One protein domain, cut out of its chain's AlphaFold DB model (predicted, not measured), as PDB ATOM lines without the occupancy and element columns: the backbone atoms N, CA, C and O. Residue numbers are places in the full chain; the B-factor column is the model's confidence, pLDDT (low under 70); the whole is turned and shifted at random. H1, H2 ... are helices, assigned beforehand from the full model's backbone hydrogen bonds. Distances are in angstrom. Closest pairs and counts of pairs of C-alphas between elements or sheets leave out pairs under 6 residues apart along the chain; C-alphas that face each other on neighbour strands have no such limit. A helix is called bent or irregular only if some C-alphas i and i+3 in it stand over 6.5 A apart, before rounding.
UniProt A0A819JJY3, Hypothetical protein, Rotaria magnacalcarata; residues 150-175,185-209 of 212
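This is residues 150 to 175 and 185 to 209 of the 212 residues of the protein "Hypothetical protein" of Rotaria magnacalcarata (UniProt A0A819JJY3). Look first for one long helix, H1, and a shorter one, H2, set as the two arms of a V that does not close at its narrow end, where the beginning of H1 and the end of H2 lie. H2's arm is drawn out by residues 185 to 197, which have no named element and run away from the rest. The printed part has 51 residues, with two named helices in the order H1, H2 and no named strand; its class is all helix. It is extended, with a radius of gyration of the C-alphas of 16.7 A, and flat, but only just, with spans of 55 by 28 by 12 A.

Find C-alpha 150 at (156.657, 148.271, 173.176); from there H1, residues 150 to 172, runs 32.4 A to C-alpha 172 at (162.624, 179.856, 169.322). Then find H2, residues 198 to 209, which ends at C-alpha 209 at (156.684, 154.019, 158.842), 17.8 A from C-alpha 198. H2 is irregular, but only just: C-alphas 206 and 209 are 6.7 A apart.

Start from H1 and you will find H2 apart from it, with no C-alpha of the one within 8 A of the other. Residues 160 to 175, of which 160 to 172 belong to H1, stand free. Residues 185 to 205, of which 198 to 205 belong to H2, stand free too. In H1 every O i to N i+4 pair is within hydrogen-bond range; in H2, 7 of 8 are.

The two C-alphas farthest apart are those of Leu 150 and Thr 185, at 55.7 A. Residues 176 to 184 are not printed, and C-alphas 175 and 185 are 22.7 A apart across this cut, which lies in the link from H1 to H2. In the B-factor column, the mean pLDDT of the printed part is 86.6, and residue 187 is under 70.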
ATOM      1  N   LEU A 150     155.520 147.453 172.739       87.50
ATOM      2  CA  LEU A 150     156.657 148.271 173.176       87.50
ATOM      3  C   LEU A 150     157.424 148.882 171.997       87.50
ATOM      4  O   LEU A 150     157.843 150.031 172.086       87.50
ATOM      5  N   ASN A 151     157.577 148.144 170.894       84.62
ATOM      6  CA  ASN A 151     158.211 148.672 169.689       84.62
ATOM      7  C   ASN A 151     157.384 149.808 169.076       84.62
ATOM      8  O   ASN A 151     157.933 150.867 168.791       84.62
ATOM      9  N   ASN A 152     156.067 149.625 168.955       85.62
ATOM     10  CA  ASN A 152     155.182 150.666 168.433       85.62
ATOM     11  C   ASN A 152     155.163 151.902 169.349       85.62
ATOM     12  O   ASN A 152     155.127 153.030 168.870       85.62
ATOM     13  N   LEU A 153     155.233 151.709 170.672       90.06
ATOM     14  CA  LEU A 153     155.334 152.815 171.626       90.06
ATOM     15  C   LEU A 153     156.642 153.602 171.452       90.06
ATOM     16  O   LEU A 153     156.625 154.829 171.507       90.06
ATOM     17  N   PHE A 154     157.763 152.905 171.252       92.00
ATOM     18  CA  PHE A 154     159.062 153.538 171.029       92.00
ATOM     19  C   PHE A 154     159.081 154.353 169.730       92.00
ATOM     20  O   PHE A 154     159.602 155.466 169.723       92.00
ATOM     21  N   ASP A 155     158.467 153.838 168.665       84.94
ATOM     22  CA  ASP A 155     158.357 154.536 167.381       84.94
ATOM     23  C   ASP A 155     157.519 155.822 167.494       84.94
ATOM     24  O   ASP A 155     157.975 156.911 167.141       84.94
ATOM     25  N   VAL A 156     156.346 155.744 168.134       87.88
ATOM     26  CA  VAL A 156     155.507 156.927 168.399       87.88
ATOM     27  C   VAL A 156     156.236 157.954 169.274       87.88
ATOM     28  O   VAL A 156     156.156 159.155 169.011       87.88
ATOM     29  N   LEU A 157     156.983 157.510 170.291       93.62
ATOM     30  CA  LEU A 157     157.801 158.398 171.122       93.62
ATOM     31  C   LEU A 157     158.916 159.082 170.320       93.62
ATOM     32  O   LEU A 157     159.168 160.267 170.533       93.62
ATOM     33  N   ALA A 158     159.563 158.374 169.392       90.94
ATOM     34  CA  ALA A 158     160.600 158.941 168.532       90.94
ATOM     35  C   ALA A 158     160.032 160.006 167.574       90.94
ATOM     36  O   ALA A 158     160.610 161.090 167.427       90.94
ATOM     37  N   ILE A 159     158.865 159.745 166.977       88.50
ATOM     38  CA  ILE A 159     158.151 160.714 166.131       88.50
ATOM     39  C   ILE A 159     157.734 161.944 166.953       88.50
ATOM     40  O   ILE A 159     157.955 163.080 166.535       88.50
ATOM     41  N   ALA A 160     157.201 161.749 168.161       92.31
ATOM     42  CA  ALA A 160     156.836 162.857 169.041       92.31
ATOM     43  C   ALA A 160     158.059 163.697 169.447       92.31
ATOM     44  O   ALA A 160     158.017 164.925 169.385       92.31
ATOM     45  N   ALA A 161     159.172 163.054 169.813       95.81
ATOM     46  CA  ALA A 161     160.400 163.741 170.205       95.81
ATOM     47  C   ALA A 161     160.968 164.606 169.068       95.81
ATOM     48  O   ALA A 161     161.335 165.761 169.292       95.81
ATOM     49  N   THR A 162     160.998 164.083 167.840       93.19
ATOM     50  CA  THR A 162     161.457 164.849 166.670       93.19
ATOM     51  C   THR A 162     160.529 166.022 166.358       93.19
ATOM     52  O   THR A 162     161.016 167.139 166.173       93.19
ATOM     53  N   ALA A 163     159.208 165.823 166.392       92.12
ATOM     54  CA  ALA A 163     158.235 166.899 166.204       92.12
ATOM     55  C   ALA A 163     158.383 168.012 167.256       92.12
ATOM     56  O   ALA A 163     158.325 169.193 166.915       92.12
ATOM     57  N   ILE A 164     158.643 167.652 168.518       96.31
ATOM     58  CA  ILE A 164     158.900 168.618 169.595       96.31
ATOM     59  C   ILE A 164     160.170 169.423 169.309       96.31
ATOM     60  O   ILE A 164     160.136 170.647 169.403       96.31
ATOM     61  N   ILE A 165     161.278 168.778 168.923       96.56
ATOM     62  CA  ILE A 165     162.535 169.480 168.601       96.56
ATOM     63  C   ILE A 165     162.321 170.467 167.449       96.56
ATOM     64  O   ILE A 165     162.707 171.632 167.556       96.56
ATOM     65  N   PHE A 166     161.665 170.034 166.370       93.75
ATOM     66  CA  PHE A 166     161.348 170.911 165.242       93.75
ATOM     67  C   PHE A 166     160.413 172.056 165.640       93.75
ATOM     68  O   PHE A 166     160.654 173.198 165.249       93.75
ATOM     69  N   GLY A 167     159.392 171.785 166.454       94.25
ATOM     70  CA  GLY A 167     158.484 172.804 166.977       94.25
ATOM     71  C   GLY A 167     159.203 173.833 167.849       94.25
ATOM     72  O   GLY A 167     158.982 175.033 167.699       94.25
ATOM     73  N   LEU A 168     160.126 173.393 168.705       96.50
ATOM     74  CA  LEU A 168     160.957 174.282 169.518       96.50
ATOM     75  C   LEU A 168     161.868 175.149 168.653       96.50
ATOM     76  O   LEU A 168     161.957 176.350 168.891       96.50
ATOM     77  N   ILE A 169     162.507 174.577 167.629       94.62
ATOM     78  CA  ILE A 169     163.304 175.353 166.673       94.62
ATOM     79  C   ILE A 169     162.414 176.380 165.974       94.62
ATOM     80  O   ILE A 169     162.788 177.541 165.904       94.62
ATOM     81  N   TYR A 170     161.226 175.998 165.513       91.56
ATOM     82  CA  TYR A 170     160.311 176.915 164.835       91.56
ATOM     83  C   TYR A 170     159.856 178.081 165.729       91.56
ATOM     84  O   TYR A 170     159.763 179.216 165.267       91.56
ATOM     85  N   LEU A 171     159.607 177.822 167.016       94.31
ATOM     86  CA  LEU A 171     159.162 178.839 167.972       94.31
ATOM     87  C   LEU A 171     160.303 179.730 168.485       94.31
ATOM     88  O   LEU A 171     160.096 180.919 168.728       94.31
ATOM     89  N   LEU A 172     161.497 179.165 168.686       95.69
ATOM     90  CA  LEU A 172     162.624 179.856 169.322       95.69
ATOM     91  C   LEU A 172     163.605 180.456 168.312       95.69
ATOM     92  O   LEU A 172     164.189 181.513 168.571       95.69
ATOM     93  N   ALA A 173     163.802 179.807 167.164       90.81
ATOM     94  CA  ALA A 173     164.677 180.316 166.125       90.81
ATOM     95  C   ALA A 173     163.952 181.433 165.377       90.81
ATOM     96  O   ALA A 173     163.172 181.207 164.454       90.81
ATOM     97  N   LYS A 174     164.249 182.679 165.756       84.88
ATOM     98  CA  LYS A 174     163.915 183.820 164.905       84.88
ATOM     99  C   LYS A 174     164.615 183.603 163.564       84.88
ATOM    100  O   LYS A 174     165.839 183.435 163.576       84.88
ATOM    101  N   PRO A 175     163.889 183.591 162.434       82.69
ATOM    102  CA  PRO A 175     164.522 183.457 161.137       82.69
ATOM    103  C   PRO A 175     165.494 184.622 160.993       82.69
ATOM    104  O   PRO A 175     165.085 185.782 160.920       82.69
ATOM    105  N   THR A 185     168.577 192.438 141.171       72.44
ATOM    106  CA  THR A 185     167.526 191.891 140.311       72.44
ATOM    107  C   THR A 185     168.017 190.757 139.411       72.44
ATOM    108  O   THR A 185     167.183 190.058 138.839       72.44
ATOM    109  N   SER A 186     169.335 190.542 139.283       76.06
ATOM    110  CA  SER A 186     169.909 189.534 138.379       76.06
ATOM    111  C   SER A 186     169.821 188.098 138.912       76.06
ATOM    112  O   SER A 186     169.838 187.148 138.132       76.06
ATOM    113  N   ILE A 187     169.655 187.928 140.228       69.25
ATOM    114  CA  ILE A 187     169.603 186.620 140.910       69.25
ATOM    115  C   ILE A 187     168.183 186.152 141.249       69.25
ATOM    116  O   ILE A 187     168.003 185.131 141.919       69.25
ATOM    117  N   ARG A 188     167.153 186.862 140.773       71.75
ATOM    118  CA  ARG A 188     165.761 186.419 140.904       71.75
ATOM    119  C   ARG A 188     165.539 185.200 140.016       71.75
ATOM    120  O   ARG A 188     165.169 185.320 138.851       71.75
ATOM    121  N   TYR A 189     165.758 184.013 140.574       71.50
ATOM    122  CA  TYR A 189     165.269 182.793 139.953       71.50
ATOM    123  C   TYR A 189     163.748 182.913 139.799       71.50
ATOM    124  O   TYR A 189     163.073 183.291 140.762       71.50
ATOM    125  N   PRO A 190     163.192 182.623 138.611       79.69
ATOM    126  CA  PRO A 190     161.750 182.585 138.444       79.69
ATOM    127  C   PRO A 190     161.178 181.585 139.447       79.69
ATOM    128  O   PRO A 190     161.742 180.502 139.622       79.69
ATOM    129  N   ILE A 191     160.083 181.960 140.112       73.31
ATOM    130  CA  ILE A 191     159.369 181.078 141.037       73.31
ATOM    131  C   ILE A 191     158.923 179.865 140.223       73.31
ATOM    132  O   ILE A 191     158.004 179.952 139.409       73.31
ATOM    133  N   LYS A 192     159.632 178.747 140.388       82.56
ATOM    134  CA  LYS A 192     159.232 177.471 139.809       82.56
ATOM    135  C   LYS A 192     158.270 176.809 140.788       82.56
ATOM    136  O   LYS A 192     158.531 176.868 141.990       82.56
ATOM    137  N   PRO A 193     157.178 176.194 140.312       82.31
ATOM    138  CA  PRO A 193     156.386 175.332 141.172       82.31
ATOM    139  C   PRO A 193     157.294 174.228 141.721       82.31
ATOM    140  O   PRO A 193     158.129 173.691 140.984       82.31
ATOM    141  N   ASP A 194     157.158 173.921 143.009       82.38
ATOM    142  CA  ASP A 194     157.934 172.859 143.640       82.38
ATOM    143  C   ASP A 194     157.741 171.546 142.870       82.38
ATOM    144  O   ASP A 194     156.616 171.135 142.582       82.38
ATOM    145  N   THR A 195     158.845 170.861 142.554       88.44
ATOM    146  CA  THR A 195     158.820 169.569 141.844       88.44
ATOM    147  C   THR A 195     158.080 168.490 142.642       88.44
ATOM    148  O   THR A 195     157.641 167.491 142.078       88.44
ATOM    149  N   ILE A 196     157.949 168.676 143.961       88.75
ATOM    150  CA  ILE A 196     157.254 167.763 144.867       88.75
ATOM    151  C   ILE A 196     156.276 168.582 145.706       88.75
ATOM    152  O   ILE A 196     156.710 169.404 146.515       88.75
ATOM    153  N   PRO A 197     154.961 168.363 145.558       89.12
ATOM    154  CA  PRO A 197     153.997 169.101 146.343       89.12
ATOM    155  C   PRO A 197     154.044 168.640 147.805       89.12
ATOM    156  O   PRO A 197     154.191 167.455 148.106       89.12
ATOM    157  N   MET A 198     153.903 169.590 148.729       86.50
ATOM    158  CA  MET A 198     154.133 169.381 150.165       86.50
ATOM    159  C   MET A 198     153.260 168.268 150.777       86.50
ATOM    160  O   MET A 198     153.699 167.553 151.676       86.50
ATOM    161  N   TRP A 199     152.048 168.065 150.247       90.50
ATOM    162  CA  TRP A 199     151.155 166.981 150.667       90.50
ATOM    163  C   TRP A 199     151.735 165.594 150.364       90.50
ATOM    164  O   TRP A 199     151.583 164.681 151.170       90.50
ATOM    165  N   LEU A 200     152.446 165.440 149.242       91.25
ATOM    166  CA  LEU A 200     153.060 164.178 148.836       91.25
ATOM    167  C   LEU A 200     154.174 163.796 149.818       91.25
ATOM    168  O   LEU A 200     154.255 162.651 150.256       91.25
ATOM    169  N   LEU A 201     154.982 164.778 150.228       87.38
ATOM    170  CA  LEU A 201     156.011 164.587 151.249       87.38
ATOM    171  C   LEU A 201     155.397 164.173 152.595       87.38
ATOM    172  O   LEU A 201     155.914 163.271 153.250       87.38
ATOM    173  N   GLY A 202     154.272 164.785 152.977       85.75
ATOM    174  CA  GLY A 202     153.530 164.417 154.185       85.75
ATOM    175  C   GLY A 202     152.991 162.984 154.141       85.75
ATOM    176  O   GLY A 202     153.137 162.244 155.110       85.75
ATOM    177  N   VAL A 203     152.427 162.567 153.003       88.31
ATOM    178  CA  VAL A 203     151.898 161.210 152.804       88.31
ATOM    179  C   VAL A 203     153.017 160.176 152.900       88.31
ATOM    180  O   VAL A 203     152.945 159.292 153.744       88.31
ATOM    181  N   TYR A 204     154.078 160.285 152.099       87.38
ATOM    182  CA  TYR A 204     155.126 159.256 152.085       87.38
ATOM    183  C   TYR A 204     156.023 159.289 153.325       87.38
ATOM    184  O   TYR A 204     156.399 158.234 153.831       87.38
ATOM    185  N   GLY A 205     156.341 160.481 153.838       84.88
ATOM    186  CA  GLY A 205     157.154 160.634 155.044       84.88
ATOM    187  C   GLY A 205     156.419 160.218 156.319       84.88
ATOM    188  O   GLY A 205     157.048 159.696 157.233       84.88
ATOM    189  N   GLY A 206     155.098 160.421 156.375       80.38
ATOM    190  CA  GLY A 206     154.275 160.083 157.537       80.38
ATOM    191  C   GLY A 206     153.703 158.664 157.515       80.38
ATOM    192  O   GLY A 206     153.741 157.982 158.533       80.38
ATOM    193  N   LEU A 207     153.178 158.195 156.376       80.31
ATOM    194  CA  LEU A 207     152.517 156.882 156.286       80.31
ATOM    195  C   LEU A 207     153.485 155.724 156.040       80.31
ATOM    196  O   LEU A 207     153.171 154.601 156.422       80.31
ATOM    197  N   GLY A 208     154.652 155.974 155.440       79.75
ATOM    198  CA  GLY A 208     155.682 154.955 155.219       79.75
ATOM    199  C   GLY A 208     156.016 154.126 156.471       79.75
ATOM    200  O   GLY A 208     155.888 152.904 156.412       79.75
ATOM    201  N   PRO A 209     156.376 154.751 157.609       73.69
ATOM    202  CA  PRO A 209     156.684 154.019 158.842       73.69
ATOM    203  C   PRO A 209     155.456 153.407 159.536       73.69
ATOM    204  O   PRO A 209     155.613 152.500 160.338       73.69
TER     205      PRO A 209